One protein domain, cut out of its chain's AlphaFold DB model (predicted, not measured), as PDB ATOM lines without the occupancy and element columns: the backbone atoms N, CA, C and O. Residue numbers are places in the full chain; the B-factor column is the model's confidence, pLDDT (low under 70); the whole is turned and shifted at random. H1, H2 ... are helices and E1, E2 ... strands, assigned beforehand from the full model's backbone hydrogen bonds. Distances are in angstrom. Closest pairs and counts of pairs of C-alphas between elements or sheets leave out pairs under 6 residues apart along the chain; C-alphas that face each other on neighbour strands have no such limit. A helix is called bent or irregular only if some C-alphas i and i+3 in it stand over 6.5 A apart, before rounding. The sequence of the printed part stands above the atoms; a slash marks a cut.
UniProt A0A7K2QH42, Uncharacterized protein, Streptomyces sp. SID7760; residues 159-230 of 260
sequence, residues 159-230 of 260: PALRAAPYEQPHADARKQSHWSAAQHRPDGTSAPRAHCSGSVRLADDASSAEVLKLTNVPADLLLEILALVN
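This is residues 159 to 230 of the 260 residues of an uncharacterized protein of Streptomyces sp. SID7760 (UniProt A0A7K2QH42). A small flat sheet of three strands stands in the middle, with helix H1 beyond its E1 edge, helix H2 beyond its E3 edge, and a long loop off one end of the strands. The printed part has 72 residues, in the order H1 E1 E2 E3 H2, class mixed; E1-E2-E3 is a meander, each strand the antiparallel neighbour of the one before. It is only just loose, close to compact: radius of gyration of the C-alphas 13.6 A, spans 37 by 34 by 15 A.

Look first at H1, residues 165 to 173: it is irregular, C-alphas 169 and 172 being 8.5 A apart, with 1 of 5 O i to N i+4 and 3 of 6 O i to N i+3 pairs within hydrogen-bond range. E1, residues 176 to 179, forms a hairpin with E2, residues 197 to 202; find N 177 and O 200 at 2.8 A. E2 forms another with E3, residues 209 to 215; N 199 and O 213 are 2.9 A apart. In H2, residues 219 to 229, every O i to N i+4 pair is within range. H1 and H2 are apart, and neither is on the sheet.

Find C-alpha 165 at (-8.665, -47.859, -51.050), where H1 begins. E2 runs 17.1 A, E3 16.8 A and H2 15.5 A, ending at C-alpha 229, (4.806, -23.759, -37.252).

The farthest C-alphas, Gly 188 and Asn 230, are 39.1 A apart. The printed part has no cut; E1 to E2 is a long link. Residues 167 to 169 and 182 to 193 have pLDDT under 70.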
ATOM      1  N   PRO A 159      -7.954 -40.399 -35.138       85.31
ATOM      2  CA  PRO A 159      -8.582 -41.693 -35.419       85.31
ATOM      3  C   PRO A 159      -9.364 -41.752 -36.736       85.31
ATOM      4  O   PRO A 159      -9.793 -42.828 -37.157       85.31
ATOM      5  N   ALA A 160      -9.563 -40.612 -37.405       83.88
ATOM      6  CA  ALA A 160     -10.150 -40.505 -38.738       83.88
ATOM      7  C   ALA A 160      -9.168 -40.834 -39.885       83.88
ATOM      8  O   ALA A 160      -9.605 -40.924 -41.030       83.88
ATOM      9  N   LEU A 161      -7.870 -41.038 -39.610       86.06
ATOM     10  CA  LEU A 161      -6.859 -41.347 -40.629       86.06
ATOM     11  C   LEU A 161      -7.064 -42.714 -41.283       86.06
ATOM     12  O   LEU A 161      -7.161 -43.742 -40.608       86.06
ATOM     13  N   ARG A 162      -7.052 -42.749 -42.613       83.19
ATOM     14  CA  ARG A 162      -7.253 -43.958 -43.420       83.19
ATOM     15  C   ARG A 162      -6.217 -44.063 -44.534       83.19
ATOM     16  O   ARG A 162      -5.680 -43.056 -44.993       83.19
ATOM     17  N   ALA A 163      -5.972 -45.296 -44.965       81.38
ATOM     18  CA  ALA A 163      -5.263 -45.581 -46.205       81.38
ATOM     19  C   ALA A 163      -6.157 -45.265 -47.411       81.38
ATOM     20  O   ALA A 163      -7.388 -45.272 -47.294       81.38
ATOM     21  N   ALA A 164      -5.553 -45.026 -48.574       76.44
ATOM     22  CA  ALA A 164      -6.326 -45.010 -49.808       76.44
ATOM     23  C   ALA A 164      -6.896 -46.420 -50.101       76.44
ATOM     24  O   ALA A 164      -6.277 -47.417 -49.718       76.44
ATOM     25  N   PRO A 165      -8.044 -46.553 -50.795       72.88
ATOM     26  CA  PRO A 165      -8.665 -47.859 -51.050       72.88
ATOM     27  C   PRO A 165      -7.744 -48.886 -51.732       72.88
ATOM     28  O   PRO A 165      -7.828 -50.073 -51.441       72.88
ATOM     29  N   TYR A 166      -6.828 -48.440 -52.593       72.06
ATOM     30  CA  TYR A 166      -5.870 -49.310 -53.285       72.06
ATOM     31  C   TYR A 166      -4.660 -49.718 -52.420       72.06
ATOM     32  O   TYR A 166      -3.914 -50.614 -52.799       72.06
ATOM     33  N   GLU A 167      -4.461 -49.098 -51.253       67.12
ATOM     34  CA  GLU A 167      -3.367 -49.404 -50.319       67.12
ATOM     35  C   GLU A 167      -3.787 -50.376 -49.204       67.12
ATOM     36  O   GLU A 167      -2.991 -50.676 -48.315       67.12
ATOM     37  N   GLN A 168      -5.023 -50.890 -49.234       62.41
ATOM     38  CA  GLN A 168      -5.572 -51.773 -48.197       62.41
ATOM     39  C   GLN A 168      -4.684 -52.982 -47.827       62.41
ATOM     40  O   GLN A 168      -4.562 -53.244 -46.630       62.41
ATOM     41  N   PRO A 169      -3.992 -53.670 -48.761       60.84
ATOM     42  CA  PRO A 169      -3.089 -54.776 -48.411       60.84
ATOM     43  C   PRO A 169      -1.886 -54.361 -47.546       60.84
ATOM     44  O   PRO A 169      -1.249 -55.203 -46.917       60.84
ATOM     45  N   HIS A 170      -1.561 -53.066 -47.511       70.06
ATOM     46  CA  HIS A 170      -0.413 -52.499 -46.800       70.06
ATOM     47  C   HIS A 170      -0.810 -51.310 -45.914       70.06
ATOM     48  O   HIS A 170       0.027 -50.455 -45.613       70.06
ATOM     49  N   ALA A 171      -2.073 -51.261 -45.472       75.62
ATOM     50  CA  ALA A 171      -2.652 -50.111 -44.782       75.62
ATOM     51  C   ALA A 171      -1.846 -49.666 -43.547       75.62
ATOM     52  O   ALA A 171      -1.768 -48.472 -43.253       75.62
ATOM     53  N   ASP A 172      -1.191 -50.598 -42.854       82.50
ATOM     54  CA  ASP A 172      -0.406 -50.297 -41.654       82.50
ATOM     55  C   ASP A 172       0.928 -49.607 -41.969       82.50
ATOM     56  O   ASP A 172       1.399 -48.777 -41.197       82.50
ATOM     57  N   ALA A 173       1.535 -49.901 -43.121       86.75
ATOM     58  CA  ALA A 173       2.825 -49.349 -43.548       86.75
ATOM     59  C   ALA A 173       2.688 -48.303 -44.668       86.75
ATOM     60  O   ALA A 173       3.661 -48.030 -45.378       86.75
ATOM     61  N   ARG A 174       1.486 -47.737 -44.831       88.81
ATOM     62  CA  ARG A 174       1.154 -46.753 -45.868       88.81
ATOM     63  C   ARG A 174       2.075 -45.534 -45.823       88.81
ATOM     64  O   ARG A 174       2.453 -45.069 -44.745       88.81
ATOM     65  N   LYS A 175       2.408 -45.012 -47.006       90.75
ATOM     66  CA  LYS A 175       3.141 -43.745 -47.156       90.75
ATOM     67  C   LYS A 175       2.205 -42.546 -47.121       90.75
ATOM     68  O   LYS A 175       2.626 -41.466 -46.722       90.75
ATOM     69  N   GLN A 176       0.951 -42.731 -47.524       91.44
ATOM     70  CA  GLN A 176      -0.036 -41.668 -47.578       91.44
ATOM     71  C   GLN A 176      -1.242 -42.010 -46.708       91.44
ATOM     72  O   GLN A 176      -1.712 -43.142 -46.664       91.44
ATOM     73  N   SER A 177      -1.734 -41.017 -45.974       90.81
ATOM     74  CA  SER A 177      -2.971 -41.121 -45.209       90.81
ATOM     75  C   SER A 177      -3.916 -39.992 -45.580       90.81
ATOM     76  O   SER A 177      -3.481 -38.885 -45.897       90.81
ATOM     77  N   HIS A 178      -5.212 -40.263 -45.480       90.81
ATOM     78  CA  HIS A 178      -6.285 -39.317 -45.762       90.81
ATOM     79  C   HIS A 178      -7.279 -39.284 -44.605       90.81
ATOM     80  O   HIS A 178      -7.448 -40.280 -43.899       90.81
ATOM     81  N   TRP A 179      -7.962 -38.160 -44.426       90.25
ATOM     82  CA  TRP A 179      -9.095 -38.044 -43.512       90.25
ATOM     83  C   TRP A 179     -10.092 -37.002 -44.024       90.25
ATOM     84  O   TRP A 179      -9.761 -36.140 -44.841       90.25
ATOM     85  N   SER A 180     -11.327 -37.093 -43.540       84.38
ATOM     86  CA  SER A 180     -12.416 -36.196 -43.917       84.38
ATOM     87  C   SER A 180     -13.090 -35.614 -42.678       84.38
ATOM     88  O   SER A 180     -13.276 -36.317 -41.685       84.38
ATOM     89  N   ALA A 181     -13.487 -34.346 -42.761       79.12
ATOM     90  CA  ALA A 181     -14.347 -33.678 -41.786       79.12
ATOM     91  C   ALA A 181     -15.829 -34.092 -41.897       79.12
ATOM     92  O   ALA A 181     -16.636 -33.732 -41.035       79.12
ATOM     93  N   ALA A 182     -16.213 -34.816 -42.956       68.38
ATOM     94  CA  ALA A 182     -17.588 -35.263 -43.158       68.38
ATOM     95  C   ALA A 182     -17.987 -36.344 -42.137       68.38
ATOM     96  O   ALA A 182     -17.250 -37.300 -41.906       68.38
ATOM     97  N   GLN A 183     -19.185 -36.208 -41.557       57.22
ATOM     98  CA  GLN A 183     -19.737 -37.146 -40.565       57.22
ATOM     99  C   GLN A 183     -20.108 -38.512 -41.153       57.22
ATOM    100  O   GLN A 183     -20.168 -39.497 -40.423       57.22
ATOM    101  N   HIS A 184     -20.389 -38.566 -42.455       54.12
ATOM    102  CA  HIS A 184     -20.920 -39.758 -43.103       54.12
ATOM    103  C   HIS A 184     -19.812 -40.449 -43.882       54.12
ATOM    104  O   HIS A 184     -19.259 -39.898 -44.838       54.12
ATOM    105  N   ARG A 185     -19.477 -41.664 -43.449       57.53
ATOM    106  CA  ARG A 185     -18.620 -42.548 -44.226       57.53
ATOM    107  C   ARG A 185     -19.405 -43.136 -45.406       57.53
ATOM    108  O   ARG A 185     -20.608 -43.359 -45.278       57.53
ATOM    109  N   PRO A 186     -18.728 -43.480 -46.516       57.12
ATOM    110  CA  PRO A 186     -19.334 -44.243 -47.609       57.12
ATOM    111  C   PRO A 186     -19.869 -45.618 -47.172       57.12
ATOM    112  O   PRO A 186     -20.730 -46.175 -47.838       57.12
ATOM    113  N   ASP A 187     -19.362 -46.156 -46.058       59.91
ATOM    114  CA  ASP A 187     -19.766 -47.439 -45.466       59.91
ATOM    115  C   ASP A 187     -20.906 -47.317 -44.428       59.91
ATOM    116  O   ASP A 187     -21.257 -48.300 -43.781       59.91
ATOM    117  N   GLY A 188     -21.475 -46.117 -44.240       57.06
ATOM    118  CA  GLY A 188     -22.582 -45.863 -43.312       57.06
ATOM    119  C   GLY A 188     -22.201 -45.808 -41.827       57.06
ATOM    120  O   GLY A 188     -23.069 -45.555 -40.992       57.06
ATOM    121  N   THR A 189     -20.929 -46.003 -41.463       57.62
ATOM    122  CA  THR A 189     -20.496 -45.947 -40.057       57.62
ATOM    123  C   THR A 189     -20.109 -44.523 -39.624       57.62
ATOM    124  O   THR A 189     -19.563 -43.740 -40.400       57.62
ATOM    125  N   SER A 190     -20.382 -44.154 -38.368       56.94
ATOM    126  CA  SER A 190     -19.958 -42.856 -37.817       56.94
ATOM    127  C   SER A 190     -18.463 -42.883 -37.487       56.94
ATOM    128  O   SER A 190     -18.007 -43.686 -36.672       56.94
ATOM    129  N   ALA A 191     -17.674 -42.019 -38.130       59.25
ATOM    130  CA  ALA A 191     -16.288 -41.771 -37.739       59.25
ATOM    131  C   ALA A 191     -16.221 -40.667 -36.674       59.25
ATOM    132  O   ALA A 191     -17.017 -39.730 -36.746       59.25
ATOM    133  N   PRO A 192     -15.241 -40.695 -35.751       63.34
ATOM    134  CA  PRO A 192     -14.912 -39.506 -34.973       63.34
ATOM    135  C   PRO A 192     -14.586 -38.350 -35.931       63.34
ATOM    136  O   PRO A 192     -13.807 -38.507 -36.875       63.34
ATOM    137  N   ARG A 193     -15.254 -37.212 -35.721       66.94
ATOM    138  CA  ARG A 193     -15.228 -36.062 -36.629       66.94
ATOM    139  C   ARG A 193     -13.891 -35.335 -36.511       66.94
ATOM    140  O   ARG A 193     -13.555 -34.836 -35.444       66.94
ATOM    141  N   ALA A 194     -13.158 -35.239 -37.615       79.62
ATOM    142  CA  ALA A 194     -12.025 -34.327 -37.710       79.62
ATOM    143  C   ALA A 194     -12.522 -32.879 -37.888       79.62
ATOM    144  O   ALA A 194     -13.540 -32.648 -38.542       79.62
ATOM    145  N   HIS A 195     -11.790 -31.903 -37.345       84.19
ATOM    146  CA  HIS A 195     -12.118 -30.475 -37.498       84.19
ATOM    147  C   HIS A 195     -11.932 -29.959 -38.935       84.19
ATOM    148  O   HIS A 195     -12.576 -28.991 -39.327       84.19
ATOM    149  N   CYS A 196     -11.076 -30.611 -39.723       88.00
ATOM    150  CA  CYS A 196     -10.828 -30.322 -41.133       88.00
ATOM    151  C   CYS A 196     -10.554 -31.624 -41.900       88.00
ATOM    152  O   CYS A 196     -10.322 -32.673 -41.292       88.00
ATOM    153  N   SER A 197     -10.597 -31.566 -43.229       89.50
ATOM    154  CA  SER A 197     -10.203 -32.678 -44.100       89.50
ATOM    155  C   SER A 197      -8.728 -32.555 -44.469       89.50
ATOM    156  O   SER A 197      -8.140 -31.477 -44.369       89.50
ATOM    157  N   GLY A 198      -8.111 -33.641 -44.931       92.44
ATOM    158  CA  GLY A 198      -6.732 -33.538 -45.375       92.44
ATOM    159  C   GLY A 198      -6.077 -34.831 -45.812       92.44
ATOM    160  O   GLY A 198      -6.686 -35.901 -45.904       92.44
ATOM    161  N   SER A 199      -4.795 -34.690 -46.118       93.44
ATOM    162  CA  SER A 199      -3.907 -35.806 -46.397       93.44
ATOM    163  C   SER A 199      -2.499 -35.507 -45.919       93.44
ATOM    164  O   SER A 199      -2.074 -34.353 -45.871       93.44
ATOM    165  N   VAL A 200      -1.772 -36.563 -45.604       93.75
ATOM    166  CA  VAL A 200      -0.388 -36.499 -45.156       93.75
ATOM    167  C   VAL A 200       0.406 -37.581 -45.865       93.75
ATOM    168  O   VAL A 200      -0.043 -38.727 -45.940       93.75
ATOM    169  N   ARG A 201       1.562 -37.208 -46.413       94.12
ATOM    170  CA  ARG A 201       2.524 -38.123 -47.025       94.12
ATOM    171  C   ARG A 201       3.805 -38.126 -46.205       94.12
ATOM    172  O   ARG A 201       4.363 -37.066 -45.928       94.12
ATOM    173  N   LEU A 202       4.237 -39.313 -45.815       92.81
ATOM    174  CA  LEU A 202       5.455 -39.550 -45.054       92.81
ATOM    175  C   LEU A 202       6.658 -39.672 -45.989       92.81
ATOM    176  O   LEU A 202       6.510 -40.150 -47.117       92.81
ATOM    177  N   ALA A 203       7.828 -39.285 -45.490       91.31
ATOM    178  CA  ALA A 203       9.099 -39.614 -46.121       91.31
ATOM    179  C   ALA A 203       9.304 -41.136 -46.160       91.31
ATOM    180  O   ALA A 203       8.694 -41.886 -45.387       91.31
ATOM    181  N   ASP A 204      10.184 -41.600 -47.047       83.81
ATOM    182  CA  ASP A 204      10.442 -43.032 -47.233       83.81
ATOM    183  C   ASP A 204      10.891 -43.729 -45.938       83.81
ATOM    184  O   ASP A 204      10.426 -44.832 -45.641       83.81
ATOM    185  N   ASP A 205      11.702 -43.060 -45.120       87.69
ATOM    186  CA  ASP A 205      12.184 -43.545 -43.822       87.69
ATOM    187  C   ASP A 205      11.195 -43.338 -42.657       87.69
ATOM    188  O   ASP A 205      11.435 -43.809 -41.541       87.69
ATOM    189  N   ALA A 206      10.075 -42.657 -42.914       87.75
ATOM    190  CA  ALA A 206       9.096 -42.217 -41.925       87.75
ATOM    191  C   ALA A 206       9.677 -41.369 -40.781       87.75
ATOM    192  O   ALA A 206       9.101 -41.341 -39.691       87.75
ATOM    193  N   SER A 207      10.800 -40.681 -41.001       89.25
ATOM    194  CA  SER A 207      11.352 -39.732 -40.025       89.25
ATOM    195  C   SER A 207      10.572 -38.415 -39.995       89.25
ATOM    196  O   SER A 207      10.563 -37.716 -38.983       89.25
ATOM    197  N   SER A 208       9.884 -38.090 -41.091       90.12
ATOM    198  CA  SER A 208       9.152 -36.839 -41.269       90.12
ATOM    199  C   SER A 208       7.922 -37.004 -42.167       90.12
ATOM    200  O   SER A 208       7.756 -38.004 -42.874       90.12
ATOM    201  N   ALA A 209       7.037 -36.006 -42.127       90.81
ATOM    202  CA  ALA A 209       6.013 -35.812 -43.145       90.81
ATOM    203  C   ALA A 209       6.574 -34.892 -44.238       90.81
ATOM    204  O   ALA A 209       6.952 -33.761 -43.952       90.81
ATOM    205  N   GLU A 210       6.603 -35.363 -45.483       92.31
ATOM    206  CA  GLU A 210       7.021 -34.550 -46.633       92.31
ATOM    207  C   GLU A 210       5.953 -33.529 -47.014       92.31
ATOM    208  O   GLU A 210       6.250 -32.423 -47.457       92.31
ATOM    209  N   VAL A 211       4.688 -33.939 -46.912       93.44
ATOM    210  CA  VAL A 211       3.554 -33.150 -47.380       93.44
ATOM    211  C   VAL A 211       2.416 -33.293 -46.390       93.44
ATOM    212  O   VAL A 211       1.908 -34.393 -46.183       93.44
ATOM    213  N   LEU A 212       1.968 -32.166 -45.843       94.00
ATOM    214  CA  LEU A 212       0.718 -32.049 -45.101       94.00
ATOM    215  C   LEU A 212      -0.221 -31.126 -45.881       94.00
ATOM    216  O   LEU A 212       0.104 -29.967 -46.129       94.00
ATOM    217  N   LYS A 213      -1.382 -31.641 -46.285       95.06
ATOM    218  CA  LYS A 213      -2.441 -30.866 -46.942       95.06
ATOM    219  C   LYS A 213      -3.658 -30.840 -46.043       95.06
ATOM    220  O   LYS A 213      -4.204 -31.897 -45.731       95.06
ATOM    221  N   LEU A 214      -4.099 -29.641 -45.695       93.25
ATOM    222  CA  LEU A 214      -5.317 -29.404 -44.936       93.25
ATOM    223  C   LEU A 214      -6.324 -28.686 -45.835       93.25
ATOM    224  O   LEU A 214      -5.957 -27.773 -46.575       93.25
ATOM    225  N   THR A 215      -7.583 -29.105 -45.795       91.56
ATOM    226  CA  THR A 215      -8.677 -28.504 -46.561       91.56
ATOM    227  C   THR A 215      -9.870 -28.240 -45.654       91.56
ATOM    228  O   THR A 215     -10.147 -29.004 -44.728       91.56
ATOM    229  N   ASN A 216     -10.585 -27.143 -45.927       89.00
ATOM    230  CA  ASN A 216     -11.702 -26.668 -45.104       89.00
ATOM    231  C   ASN A 216     -11.297 -26.445 -43.632       89.00
ATOM    232  O   ASN A 216     -11.980 -26.905 -42.721       89.00
ATOM    233  N   VAL A 217     -10.154 -25.789 -43.407       89.69
ATOM    234  CA  VAL A 217      -9.662 -25.453 -42.062       89.69
ATOM    235  C   VAL A 217     -10.401 -24.210 -41.555       89.69
ATOM    236  O   VAL A 217     -10.365 -23.189 -42.244       89.69
ATOM    237  N   PRO A 218     -11.064 -24.258 -40.385       90.44
ATOM    238  CA  PRO A 218     -11.612 -23.061 -39.749       90.44
ATOM    239  C   PRO A 218     -10.527 -21.997 -39.525       90.44
ATOM    240  O   PRO A 218      -9.391 -22.344 -39.206       90.44
ATOM    241  N   ALA A 219     -10.868 -20.715 -39.674       89.38
ATOM    242  CA  ALA A 219      -9.895 -19.620 -39.619       89.38
ATOM    243  C   ALA A 219      -9.094 -19.590 -38.305       89.38
ATOM    244  O   ALA A 219      -7.872 -19.467 -38.342       89.38
ATOM    245  N   ASP A 220      -9.758 -19.790 -37.166       89.25
ATOM    246  CA  ASP A 220      -9.102 -19.795 -35.852       89.25
ATOM    247  C   ASP A 220      -8.084 -20.939 -35.736       89.25
ATOM    248  O   ASP A 220      -6.933 -20.725 -35.359       89.25
ATOM    249  N   LEU A 221      -8.460 -22.140 -36.191       89.25
ATOM    250  CA  LEU A 221      -7.569 -23.302 -36.220       89.25
ATOM    251  C   LEU A 221      -6.378 -23.093 -37.171       89.25
ATOM    252  O   LEU A 221      -5.275 -23.561 -36.897       89.25
ATOM    253  N   LEU A 222      -6.575 -22.395 -38.294       89.38
ATOM    254  CA  LEU A 222      -5.479 -22.057 -39.204       89.38
ATOM    255  C   LEU A 222      -4.440 -21.169 -38.507       89.38
ATOM    256  O   LEU A 222      -3.245 -21.426 -38.642       89.38
ATOM    257  N   LEU A 223      -4.880 -20.157 -37.757       88.94
ATOM    258  CA  LEU A 223      -3.982 -19.275 -37.009       88.94
ATOM    259  C   LEU A 223      -3.220 -20.039 -35.917       88.94
ATOM    260  O   LEU A 223      -2.011 -19.851 -35.792       88.94
ATOM    261  N   GLU A 224      -3.883 -20.947 -35.196       88.88
ATOM    262  CA  GLU A 224      -3.234 -21.828 -34.212       88.88
ATOM    263  C   GLU A 224      -2.146 -22.708 -34.851       88.88
ATOM    264  O   GLU A 224      -1.029 -22.796 -34.338       88.88
ATOM    265  N   ILE A 225      -2.429 -23.317 -36.008       89.06
ATOM    266  CA  ILE A 225      -1.452 -24.137 -36.742       89.06
ATOM    267  C   ILE A 225      -0.261 -23.288 -37.198       89.06
ATOM    268  O   ILE A 225       0.887 -23.709 -37.044       89.06
ATOM    269  N   LEU A 226      -0.504 -22.094 -37.745       88.06
ATOM    270  CA  LEU A 226       0.569 -21.196 -38.180       88.06
ATOM    271  C   LEU A 226       1.430 -20.723 -37.004       88.06
ATOM    272  O   LEU A 226       2.647 -20.627 -37.157       88.06
ATOM    273  N   ALA A 227       0.832 -20.484 -35.833       87.19
ATOM    274  CA  ALA A 227       1.565 -20.148 -34.616       87.19
ATOM    275  C   ALA A 227       2.462 -21.305 -34.140       87.19
ATOM    276  O   ALA A 227       3.595 -21.066 -33.730       87.19
ATOM    277  N   LEU A 228       2.000 -22.559 -34.251       87.69
ATOM    278  CA  LEU A 228       2.814 -23.743 -33.941       87.69
ATOM    279  C   LEU A 228       3.978 -23.936 -34.926       87.69
ATOM    280  O   LEU A 228       5.063 -24.345 -34.519       87.69
ATOM    281  N   VAL A 229       3.762 -23.653 -36.215       86.88
ATOM    282  CA  VAL A 229       4.806 -23.759 -37.252       86.88
ATOM    283  C   VAL A 229       5.847 -22.649 -37.104       86.88
ATOM    284  O   VAL A 229       7.043 -22.901 -37.236       86.88
ATOM    285  N   ASN A 230       5.405 -21.427 -36.814       79.88
ATOM    286  CA  ASN A 230       6.256 -20.264 -36.599       79.88
ATOM    287  C   ASN A 230       6.374 -19.955 -35.102       79.88
ATOM    288  O   ASN A 230       5.989 -18.872 -34.652       79.88
TER     289      ASN A 230